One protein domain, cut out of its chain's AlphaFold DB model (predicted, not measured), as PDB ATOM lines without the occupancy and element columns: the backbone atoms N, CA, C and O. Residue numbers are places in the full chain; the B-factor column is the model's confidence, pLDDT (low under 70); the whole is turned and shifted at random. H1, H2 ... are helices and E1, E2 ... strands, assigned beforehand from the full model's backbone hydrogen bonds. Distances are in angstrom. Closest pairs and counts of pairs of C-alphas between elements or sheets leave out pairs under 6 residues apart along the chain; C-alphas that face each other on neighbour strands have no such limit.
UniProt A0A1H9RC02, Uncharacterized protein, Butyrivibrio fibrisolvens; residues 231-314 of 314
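Overview. This is residues 231 to 314 of the 314 residues of an uncharacterized protein of Butyrivibrio fibrisolvens (UniProt A0A1H9RC02). A small twisted sheet of four strands, E1 to E4, has three helices, H1, H2 and H3, in a loose arch to one side of it; the chain leaves E3, runs through the arch and returns as E4 beside E3. H1 begins near one end of the sheet, while the small helix H4 lies past the other end. The 84 printed residues hold E1 E2 E3 H1 H2 H3 E4 H4 in chain order, a mixed class, with the antiparallel sheet ordered E1 - E2 - E3 - E4. The whole is compact, with a radius of gyration of the C-alphas of 13.0 A and spans of 36 by 27 by 21 A.

Arrangement. E1, residues 233 to 238, E2, residues 241 to 246, and E3, residues 254 to 257, form a meander, each strand the antiparallel neighbour of the one before, and two hairpins. N 236 and O 243 are 2.8 A apart, and N 256 and O 242 are 2.8 A apart, both within hydrogen-bond range. E4, residues 298 to 300, is antiparallel to E3 at 137 degrees, with N 257 and O 298 at 2.9 A. H1, residues 260 to 272, only grazes the sheet with residues 260 to 263; H3, residues 283 to 292, only grazes it with residues 283 to 286. H1 and H3 are near each other. H2, residues 274 to 278, is close to but not clearly touching H3; their closest C-alphas, of Phe 276 and Ala 285, are 7.4 A apart. H4, residues 303 to 307, touches no helix. Each O i to N i+4 pair is within range in H3 and H4, 8 of 9 in H1, and 0 of 1 in H2, where 2 of 2 O i to N i+3 pairs are.

Along the chain. E1 is 17.0 A long from C-alpha 233 at (109.202, -9.058, 120.952), E2 17.1 A, H1 19.0 A and H3 14.4 A. H4 ends at C-alpha 307, (126.116, 2.786, 128.690).

Size, cuts and confidence. The two farthest C-alphas, of Asn 272 and Lys 307, are 37.9 A apart. The printed part has no cut and no long link. Residues 302 to 314 have pLDDT under 70.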
ATOM      1  N   GLU A 231     107.475 -14.540 120.854       95.56
ATOM      2  CA  GLU A 231     106.774 -14.551 122.147       95.56
ATOM      3  C   GLU A 231     106.938 -13.218 122.897       95.56
ATOM      4  O   GLU A 231     105.956 -12.654 123.374       95.56
ATOM      5  N   THR A 232     108.158 -12.678 122.920       95.62
ATOM      6  CA  THR A 232     108.549 -11.556 123.787       95.62
ATOM      7  C   THR A 232     108.790 -10.242 123.055       95.62
ATOM      8  O   THR A 232     108.846  -9.195 123.694       95.62
ATOM      9  N   GLY A 233     108.894 -10.257 121.728       96.62
ATOM     10  CA  GLY A 233     109.202  -9.058 120.952       96.62
ATOM     11  C   GLY A 233     108.981  -9.209 119.453       96.62
ATOM     12  O   GLY A 233     108.289 -10.123 118.992       96.62
ATOM     13  N   ILE A 234     109.592  -8.319 118.680       96.50
ATOM     14  CA  ILE A 234     109.459  -8.277 117.223       96.50
ATOM     15  C   ILE A 234     110.845  -8.336 116.598       96.50
ATOM     16  O   ILE A 234     111.708  -7.525 116.939       96.50
ATOM     17  N   VAL A 235     111.039  -9.272 115.669       96.50
ATOM     18  CA  VAL A 235     112.202  -9.273 114.778       96.50
ATOM     19  C   VAL A 235     111.829  -8.575 113.481       96.50
ATOM     20  O   VAL A 235     110.752  -8.821 112.938       96.50
ATOM     21  N   THR A 236     112.723  -7.737 112.966       93.75
ATOM     22  CA  THR A 236     112.657  -7.222 111.596       93.75
ATOM     23  C   THR A 236     113.914  -7.617 110.837       93.75
ATOM     24  O   THR A 236     115.001  -7.633 111.409       93.75
ATOM     25  N   MET A 237     113.772  -7.947 109.559       90.75
ATOM     26  CA  MET A 237     114.883  -8.292 108.679       90.75
ATOM     27  C   MET A 237     114.600  -7.756 107.282       90.75
ATOM     28  O   MET A 237     113.533  -7.991 106.722       90.75
ATOM     29  N   GLY A 238     115.571  -7.050 106.719       89.06
ATOM     30  CA  GLY A 238     115.551  -6.593 105.338       89.06
ATOM     31  C   GLY A 238     116.883  -6.857 104.652       89.06
ATOM     32  O   GLY A 238     117.794  -7.454 105.217       89.06
ATOM     33  N   TRP A 239     117.004  -6.372 103.420       85.12
ATOM     34  CA  TRP A 239     118.183  -6.573 102.574       85.12
ATOM     35  C   TRP A 239     119.489  -5.998 103.151       85.12
ATOM     36  O   TRP A 239     120.561  -6.362 102.680       85.12
ATOM     37  N   ASN A 240     119.406  -5.092 104.129       86.19
ATOM     38  CA  ASN A 240     120.545  -4.365 104.691       86.19
ATOM     39  C   ASN A 240     120.754  -4.563 106.200       86.19
ATOM     40  O   ASN A 240     121.598  -3.885 106.789       86.19
ATOM     41  N   GLY A 241     119.984  -5.434 106.849       89.19
ATOM     42  CA  GLY A 241     120.116  -5.619 108.286       89.19
ATOM     43  C   GLY A 241     118.961  -6.358 108.937       89.19
ATOM     44  O   GLY A 241     117.938  -6.661 108.317       89.19
ATOM     45  N   ALA A 242     119.140  -6.618 110.226       90.75
ATOM     46  CA  ALA A 242     118.130  -7.208 111.086       90.75
ATOM     47  C   ALA A 242     118.163  -6.572 112.476       90.75
ATOM     48  O   ALA A 242     119.204  -6.102 112.943       90.75
ATOM     49  N   SER A 243     117.028  -6.587 113.165       92.06
ATOM     50  CA  SER A 243     116.949  -6.194 114.567       92.06
ATOM     51  C   SER A 243     115.892  -6.973 115.323       92.06
ATOM     52  O   SER A 243     114.933  -7.481 114.742       92.06
ATOM     53  N   TYR A 244     116.053  -6.998 116.638       93.69
ATOM     54  CA  TYR A 244     115.050  -7.445 117.584       93.69
ATOM     55  C   TYR A 244     114.774  -6.351 118.604       93.69
ATOM     56  O   TYR A 244     115.692  -5.707 119.125       93.69
ATOM     57  N   ARG A 245     113.487  -6.174 118.901       90.75
ATOM     58  CA  ARG A 245     113.001  -5.303 119.968       90.75
ATOM     59  C   ARG A 245     112.147  -6.130 120.919       90.75
ATOM     60  O   ARG A 245     111.096  -6.630 120.518       90.75
ATOM     61  N   ASP A 246     112.608  -6.277 122.153       93.44
ATOM     62  CA  ASP A 246     111.883  -6.930 123.237       93.44
ATOM     63  C   ASP A 246     110.837  -5.977 123.812       93.44
ATOM     64  O   ASP A 246     111.097  -4.790 124.012       93.44
ATOM     65  N   ASN A 247     109.645  -6.490 124.090       94.75
ATOM     66  CA  ASN A 247     108.562  -5.666 124.600       94.75
ATOM     67  C   ASN A 247     108.733  -5.274 126.067       94.75
ATOM     68  O   ASN A 247     108.146  -4.293 126.501       94.75
ATOM     69  N   ASN A 248     109.492  -6.020 126.860       94.44
ATOM     70  CA  ASN A 248     109.576  -5.784 128.301       94.44
ATOM     71  C   ASN A 248     110.992  -5.450 128.769       94.44
ATOM     72  O   ASN A 248     111.147  -4.815 129.811       94.44
ATOM     73  N   ASP A 249     112.016  -5.861 128.025       89.38
ATOM     74  CA  ASP A 249     113.410  -5.711 128.425       89.38
ATOM     75  C   ASP A 249     114.283  -5.172 127.290       89.38
ATOM     76  O   ASP A 249     114.886  -5.919 126.519       89.38
ATOM     77  N   VAL A 250     114.416  -3.846 127.250       83.38
ATOM     78  CA  VAL A 250     115.272  -3.116 126.300       83.38
ATOM     79  C   VAL A 250     116.714  -3.638 126.245       83.38
ATOM     80  O   VAL A 250     117.365  -3.500 125.213       83.38
ATOM     81  N   LYS A 251     117.228  -4.280 127.303       82.75
ATOM     82  CA  LYS A 251     118.596  -4.826 127.317       82.75
ATOM     83  C   LYS A 251     118.773  -6.038 126.408       82.75
ATOM     84  O   LYS A 251     119.904  -6.407 126.114       82.75
ATOM     85  N   LYS A 252     117.675  -6.670 125.990       87.94
ATOM     86  CA  LYS A 252     117.686  -7.786 125.041       87.94
ATOM     87  C   LYS A 252     117.632  -7.324 123.591       87.94
ATOM     88  O   LYS A 252     117.764  -8.158 122.699       87.94
ATOM     89  N   ASN A 253     117.419  -6.030 123.350       87.88
ATOM     90  CA  ASN A 253     117.381  -5.486 122.004       87.88
ATOM     91  C   ASN A 253     118.736  -5.658 121.330       87.88
ATOM     92  O   ASN A 253     119.786  -5.601 121.965       87.88
ATOM     93  N   TRP A 254     118.705  -5.842 120.019       88.81
ATOM     94  CA  TRP A 254     119.918  -5.962 119.237       88.81
ATOM     95  C   TRP A 254     119.644  -5.527 117.800       88.81
ATOM     96  O   TRP A 254     118.535  -5.698 117.298       88.81
ATOM     97  N   ALA A 255     120.650  -4.973 117.125       88.31
ATOM     98  CA  ALA A 255     120.591  -4.723 115.689       88.31
ATOM     99  C   ALA A 255     121.924  -4.995 114.995       88.31
ATOM    100  O   ALA A 255     123.002  -4.954 115.599       88.31
ATOM    101  N   MET A 256     121.828  -5.305 113.710       89.12
ATOM    102  CA  MET A 256     122.965  -5.584 112.854       89.12
ATOM    103  C   MET A 256     122.743  -5.045 111.447       89.12
ATOM    104  O   MET A 256     121.623  -5.082 110.938       89.12
ATOM    105  N   GLU A 257     123.825  -4.594 110.821       90.56
ATOM    106  CA  GLU A 257     123.871  -4.283 109.393       90.56
ATOM    107  C   GLU A 257     124.648  -5.365 108.653       90.56
ATOM    108  O   GLU A 257     125.658  -5.883 109.130       90.56
ATOM    109  N   PHE A 258     124.176  -5.685 107.457       88.31
ATOM    110  CA  PHE A 258     124.864  -6.560 106.522       88.31
ATOM    111  C   PHE A 258     124.560  -6.119 105.092       88.31
ATOM    112  O   PHE A 258     123.641  -5.341 104.842       88.31
ATOM    113  N   THR A 259     125.357  -6.580 104.131       89.62
ATOM    114  CA  THR A 259     125.164  -6.223 102.722       89.62
ATOM    115  C   THR A 259     124.052  -7.052 102.078       89.62
ATOM    116  O   THR A 259     123.688  -8.120 102.568       89.62
ATOM    117  N   GLU A 260     123.560  -6.605 100.920       87.62
ATOM    118  CA  GLU A 260     122.573  -7.362 100.138       87.62
ATOM    119  C   GLU A 260     123.077  -8.764  99.743       87.62
ATOM    120  O   GLU A 260     122.311  -9.724  99.712       87.62
ATOM    121  N   ASP A 261     124.379  -8.912  99.481       91.56
ATOM    122  CA  ASP A 261     124.976 -10.213  99.159       91.56
ATOM    123  C   ASP A 261     124.951 -11.167 100.355       91.56
ATOM    124  O   ASP A 261     124.735 -12.369 100.195       91.56
ATOM    125  N   VAL A 262     125.144 -10.633 101.562       93.94
ATOM    126  CA  VAL A 262     125.006 -11.400 102.801       93.94
ATOM    127  C   VAL A 262     123.539 -11.747 103.043       93.94
ATOM    128  O   VAL A 262     123.248 -12.897 103.357       93.94
ATOM    129  N   PHE A 263     122.606 -10.818 102.803       92.50
ATOM    130  CA  PHE A 263     121.172 -11.108 102.869       92.50
ATOM    131  C   PHE A 263     120.783 -12.291 101.974       92.50
ATOM    132  O   PHE A 263     120.093 -13.194 102.435       92.50
ATOM    133  N   LYS A 264     121.251 -12.329 100.719       92.44
ATOM    134  CA  LYS A 264     120.951 -13.438  99.791       92.44
ATOM    135  C   LYS A 264     121.415 -14.787 100.343       92.44
ATOM    136  O   LYS A 264     120.684 -15.768 100.248       92.44
ATOM    137  N   ARG A 265     122.594 -14.825 100.975       95.06
ATOM    138  CA  ARG A 265     123.116 -16.031 101.641       95.06
ATOM    139  C   ARG A 265     122.285 -16.417 102.861       95.06
ATOM    140  O   ARG A 265     122.012 -17.597 103.043       95.06
ATOM    141  N   ILE A 266     121.867 -15.442 103.671       95.06
ATOM    142  CA  ILE A 266     120.984 -15.663 104.827       95.06
ATOM    143  C   ILE A 266     119.638 -16.234 104.367       95.06
ATOM    144  O   ILE A 266     119.200 -17.254 104.891       95.06
ATOM    145  N   ASP A 267     118.998 -15.620 103.370       91.94
ATOM    146  CA  ASP A 267     117.706 -16.062 102.833       91.94
ATOM    147  C   ASP A 267     117.781 -17.497 102.279       91.94
ATOM    148  O   ASP A 267     116.921 -18.332 102.570       91.94
ATOM    149  N   GLU A 268     118.844 -17.824 101.540       93.81
ATOM    150  CA  GLU A 268     119.088 -19.183 101.046       93.81
ATOM    151  C   GLU A 268     119.364 -20.184 102.179       93.81
ATOM    152  O   GLU A 268     118.869 -21.315 102.155       93.81
ATOM    153  N   TRP A 269     120.100 -19.772 103.210       95.88
ATOM    154  CA  TRP A 269     120.406 -20.614 104.361       95.88
ATOM    155  C   TRP A 269     119.165 -20.916 105.209       95.88
ATOM    156  O   TRP A 269     118.923 -22.081 105.529       95.88
ATOM    157  N   ILE A 270     118.330 -19.909 105.499       94.19
ATOM    158  CA  ILE A 270     117.094 -20.053 106.291       94.19
ATOM    159  C   ILE A 270     116.099 -20.996 105.607       94.19
ATOM    160  O   ILE A 270     115.420 -21.773 106.283       94.19
ATOM    161  N   LYS A 271     116.029 -20.996 104.269       91.19
ATOM    162  CA  LYS A 271     115.190 -21.948 103.515       91.19
ATOM    163  C   LYS A 271     115.526 -23.410 103.838       91.19
ATOM    164  O   LYS A 271     114.621 -24.242 103.831       91.19
ATOM    165  N   ASN A 272     116.789 -23.695 104.159       94.38
ATOM    166  CA  ASN A 272     117.287 -25.031 104.494       94.38
ATOM    167  C   ASN A 272     117.356 -25.313 106.008       94.38
ATOM    168  O   ASN A 272     117.493 -26.472 106.387       94.38
ATOM    169  N   HIS A 273     117.209 -24.290 106.855       95.12
ATOM    170  CA  HIS A 273     117.313 -24.373 108.320       95.12
ATOM    171  C   HIS A 273     116.095 -23.723 108.978       95.12
ATOM    172  O   HIS A 273     116.182 -22.712 109.678       95.12
ATOM    173  N   ARG A 274     114.902 -24.262 108.704       91.12
ATOM    174  CA  ARG A 274     113.636 -23.635 109.125       91.12
ATOM    175  C   ARG A 274     113.477 -23.558 110.645       91.12
ATOM    176  O   ARG A 274     112.772 -22.676 111.125       91.12
ATOM    177  N   GLU A 275     114.155 -24.423 111.391       92.81
ATOM    178  CA  GLU A 275     114.253 -24.400 112.853       92.81
ATOM    179  C   GLU A 275     114.922 -23.132 113.400       92.81
ATOM    180  O   GLU A 275     114.717 -22.774 114.561       92.81
ATOM    181  N   PHE A 276     115.684 -22.405 112.574       93.44
ATOM    182  CA  PHE A 276     116.218 -21.092 112.936       93.44
ATOM    183  C   PHE A 276     115.106 -20.113 113.325       93.44
ATOM    184  O   PHE A 276     115.276 -19.292 114.226       93.44
ATOM    185  N   MET A 277     113.927 -20.247 112.707       91.00
ATOM    186  CA  MET A 277     112.784 -19.369 112.953       91.00
ATOM    187  C   MET A 277     112.259 -19.435 114.394       91.00
ATOM    188  O   MET A 277     111.587 -18.493 114.817       91.00
ATOM    189  N   ASP A 278     112.582 -20.491 115.148       92.81
ATOM    190  CA  ASP A 278     112.202 -20.655 116.560       92.81
ATOM    191  C   ASP A 278     113.156 -19.928 117.524       92.81
ATOM    192  O   ASP A 278     112.869 -19.801 118.715       92.81
ATOM    193  N   LYS A 279     114.315 -19.478 117.027       94.94
ATOM    194  CA  LYS A 279     115.377 -18.822 117.811       94.94
ATOM    195  C   LYS A 279     115.803 -17.478 117.217       94.94
ATOM    196  O   LYS A 279     116.813 -16.917 117.632       94.94
ATOM    197  N   ILE A 280     115.055 -16.985 116.235       95.00
ATOM    198  CA  ILE A 280     115.373 -15.796 115.437       95.00
ATOM    199  C   ILE A 280     115.461 -14.507 116.270       95.00
ATOM    200  O   ILE A 280     116.047 -13.525 115.833       95.00
ATOM    201  N   ASP A 281     114.914 -14.492 117.479       94.69
ATOM    202  CA  ASP A 281     115.015 -13.410 118.459       94.69
ATOM    203  C   ASP A 281     116.333 -13.405 119.251       94.69
ATOM    204  O   ASP A 281     116.628 -12.440 119.956       94.69
ATOM    205  N   ARG A 282     117.155 -14.455 119.153       94.81
ATOM    206  CA  ARG A 282     118.379 -14.609 119.951       94.81
ATOM    207  C   ARG A 282     119.601 -14.218 119.144       94.81
ATOM    208  O   ARG A 282     119.953 -14.911 118.196       94.81
ATOM    209  N   ILE A 283     120.327 -13.190 119.587       92.25
ATOM    210  CA  ILE A 283     121.567 -12.759 118.921       92.25
ATOM    211  C   ILE A 283     122.591 -13.898 118.776       92.25
ATOM    212  O   ILE A 283     123.251 -13.989 117.752       92.25
ATOM    213  N   SER A 284     122.661 -14.831 119.733       93.88
ATOM    214  CA  SER A 284     123.553 -15.994 119.635       93.88
ATOM    215  C   SER A 284     123.229 -16.896 118.440       93.88
ATOM    216  O   SER A 284     124.143 -17.382 117.793       93.88
ATOM    217  N   ALA A 285     121.946 -17.083 118.106       95.44
ATOM    218  CA  ALA A 285     121.561 -17.876 116.938       95.44
ATOM    219  C   ALA A 285     122.010 -17.199 115.636       95.44
ATOM    220  O   ALA A 285     122.413 -17.878 114.694       95.44
ATOM    221  N   TRP A 286     121.975 -15.863 115.590       95.38
ATOM    222  CA  TRP A 286     122.535 -15.114 114.470       95.38
ATOM    223  C   TRP A 286     124.051 -15.282 114.396       95.38
ATOM    224  O   TRP A 286     124.548 -15.567 113.313       95.38
ATOM    225  N   ASN A 287     124.775 -15.183 115.515       94.69
ATOM    226  CA  ASN A 287     126.226 -15.404 115.541       94.69
ATOM    227  C   ASN A 287     126.592 -16.774 114.950       94.69
ATOM    228  O   ASN A 287     127.382 -16.832 114.010       94.69
ATOM    229  N   ASP A 288     125.942 -17.843 115.422       95.31
ATOM    230  CA  ASP A 288     126.159 -19.210 114.933       95.31
ATOM    231  C   ASP A 288     125.896 -19.316 113.416       95.31
ATOM    232  O   ASP A 288     126.662 -19.932 112.670       95.31
ATOM    233  N   MET A 289     124.819 -18.683 112.932       96.38
ATOM    234  CA  MET A 289     124.490 -18.648 111.505       96.38
ATOM    235  C   MET A 289     125.578 -17.924 110.700       96.38
ATOM    236  O   MET A 289     126.040 -18.451 109.688       96.38
ATOM    237  N   PHE A 290     126.008 -16.740 111.135       95.94
ATOM    238  CA  PHE A 290     127.034 -15.952 110.449       95.94
ATOM    239  C   PHE A 290     128.390 -16.665 110.405       95.94
ATOM    240  O   PHE A 290     129.029 -16.679 109.348       95.94
ATOM    241  N   GLU A 291     128.777 -17.334 111.494       95.25
ATOM    242  CA  GLU A 291     129.951 -18.210 111.534       95.25
ATOM    243  C   GLU A 291     129.834 -19.344 110.506       95.25
ATOM    244  O   GLU A 291     130.755 -19.558 109.715       95.25
ATOM    245  N   SER A 292     128.677 -20.017 110.439       94.94
ATOM    246  CA  SER A 292     128.435 -21.094 109.465       94.94
ATOM    247  C   SER A 292     128.485 -20.616 108.007       94.94
ATOM    248  O   SER A 292     128.902 -21.356 107.116       94.94
ATOM    249  N   LEU A 293     128.098 -19.360 107.762       94.50
ATOM    250  CA  LEU A 293     128.123 -18.719 106.449       94.50
ATOM    251  C   LEU A 293     129.502 -18.161 106.072       94.50
ATOM    252  O   LEU A 293     129.662 -17.667 104.950       94.50
ATOM    253  N   GLY A 294     130.473 -18.166 106.994       93.62
ATOM    254  CA  GLY A 294     131.750 -17.469 106.821       93.62
ATOM    255  C   GLY A 294     131.559 -15.984 106.486       93.62
ATOM    256  O   GLY A 294     132.291 -15.434 105.664       93.62
ATOM    257  N   SER A 295     130.512 -15.370 107.043       92.75
ATOM    258  CA  SER A 295     130.092 -13.995 106.764       92.75
ATOM    259  C   SER A 295     130.165 -13.154 108.035       92.75
ATOM    260  O   SER A 295     130.116 -13.680 109.141       92.75
ATOM    261  N   ASN A 296     130.241 -11.835 107.873       87.75
ATOM    262  CA  ASN A 296     130.279 -10.891 108.987       87.75
ATOM    263  C   ASN A 296     129.093  -9.926 108.908       87.75
ATOM    264  O   ASN A 296     128.527  -9.705 107.834       87.75
ATOM    265  N   TYR A 297     128.768  -9.322 110.045       88.62
ATOM    266  CA  TYR A 297     127.829  -8.215 110.164       88.62
ATOM    267  C   TYR A 297     128.416  -7.150 111.090       88.62
ATOM    268  O   TYR A 297     129.250  -7.446 111.949       88.62
ATOM    269  N   ASP A 298     127.936  -5.921 110.948       87.06
ATOM    270  CA  ASP A 298     128.286  -4.833 111.850       87.06
ATOM    271  C   ASP A 298     127.230  -4.720 112.951       87.06
ATOM    272  O   ASP A 298     126.036  -4.589 112.675       87.06
ATOM    273  N   ARG A 299     127.651  -4.763 114.221       85.62
ATOM    274  CA  ARG A 299     126.752  -4.473 115.349       85.62
ATOM    275  C   ARG A 299     126.352  -3.003 115.329       85.62
ATOM    276  O   ARG A 299     127.216  -2.125 115.340       85.62
ATOM    277  N   ILE A 300     125.049  -2.743 115.418       78.94
ATOM    278  CA  ILE A 300     124.541  -1.418 115.770       78.94
ATOM    279  C   ILE A 300     124.192  -1.434 117.252       78.94
ATOM    280  O   ILE A 300     123.367  -2.231 117.690       78.94
ATOM    281  N   TRP A 301     124.846  -0.560 118.008       74.00
ATOM    282  CA  TRP A 301     124.676  -0.452 119.450       74.00
ATOM    283  C   TRP A 301     123.731   0.694 119.782       74.00
ATOM    284  O   TRP A 301     123.909   1.805 119.277       74.00
ATOM    285  N   SER A 302     122.750   0.427 120.637       66.81
ATOM    286  CA  SER A 302     121.933   1.476 121.245       66.81
ATOM    287  C   SER A 302     122.722   2.255 122.301       66.81
ATOM    288  O   SER A 302     123.695   1.755 122.874       66.81
ATOM    289  N   ASP A 303     122.282   3.477 122.613       68.12
ATOM    290  CA  ASP A 303     122.868   4.284 123.692       68.12
ATOM    291  C   ASP A 303     122.865   3.530 125.039       68.12
ATOM    292  O   ASP A 303     123.759   3.707 125.865       68.12
ATOM    293  N   GLU A 304     121.871   2.678 125.278       64.69
ATOM    294  CA  GLU A 304     121.693   1.899 126.506       64.69
ATOM    295  C   GLU A 304     122.662   0.733 126.556       64.69
ATOM    296  O   GLU A 304     123.224   0.478 127.621       64.69
ATOM    297  N   GLU A 305     122.875   0.038 125.438       64.38
ATOM    298  CA  GLU A 305     123.900  -1.003 125.341       64.38
ATOM    299  C   GLU A 305     125.301  -0.403 125.523       64.38
ATOM    300  O   GLU A 305     126.123  -0.957 126.257       64.38
ATOM    301  N   LEU A 306     125.559   0.774 124.942       68.81
ATOM    302  CA  LEU A 306     126.826   1.494 125.110       68.81
ATOM    303  C   LEU A 306     127.066   1.886 126.576       68.81
ATOM    304  O   LEU A 306     128.155   1.660 127.109       68.81
ATOM    305  N   LYS A 307     126.045   2.420 127.260       67.62
ATOM    306  CA  LYS A 307     126.116   2.786 128.690       67.62
ATOM    307  C   LYS A 307     126.295   1.578 129.613       67.62
ATOM    308  O   LYS A 307     126.787   1.742 130.726       67.62
ATOM    309  N   GLN A 308     125.900   0.383 129.176       61.97
ATOM    310  CA  GLN A 308     126.020  -0.857 129.951       61.97
ATOM    311  C   GLN A 308     127.409  -1.511 129.861       61.97
ATOM    312  O   GLN A 308     127.669  -2.464 130.589       61.97
ATOM    313  N   GLY A 309     128.323  -0.984 129.037       55.38
ATOM    314  CA  GLY A 309     129.726  -1.413 129.018       55.38
ATOM    315  C   GLY A 309     130.022  -2.664 128.182       55.38
ATOM    316  O   GLY A 309     131.130  -3.191 128.272       55.38
ATOM    317  N   TYR A 310     129.091  -3.115 127.330       53.50
ATOM    318  CA  TYR A 310     129.269  -4.301 126.473       53.50
ATOM    319  C   TYR A 310     130.399  -4.177 125.435       53.50
ATOM    320  O   TYR A 310     130.817  -5.177 124.864       53.50
ATOM    321  N   LEU A 311     130.949  -2.976 125.225       49.78
ATOM    322  CA  LEU A 311     132.103  -2.751 124.345       49.78
ATOM    323  C   LEU A 311     133.418  -3.372 124.855       49.78
ATOM    324  O   LEU A 311     134.372  -3.443 124.086       49.78
ATOM    325  N   TYR A 312     133.491  -3.805 126.119       40.53
ATOM    326  CA  TYR A 312     134.730  -4.299 126.739       40.53
ATOM    327  C   TYR A 312     134.678  -5.768 127.182       40.53
ATOM    328  O   TYR A 312     135.542  -6.204 127.940       40.53
ATOM    329  N   GLN A 313     133.680  -6.533 126.736       38.44
ATOM    330  CA  GLN A 313     133.597  -7.973 126.988       38.44
ATOM    331  C   GLN A 313     133.726  -8.727 125.660       38.44
ATOM    332  O   GLN A 313     132.730  -9.119 125.058       38.44
ATOM    333  N   GLN A 314     134.969  -8.872 125.192       38.34
ATOM    334  CA  GLN A 314     135.386  -9.921 124.256       38.34
ATOM    335  C   GLN A 314     136.292 -10.895 125.002       38.34
ATOM    336  O   GLN A 314     137.140 -10.405 125.785       38.34
TER     337      GLN A 314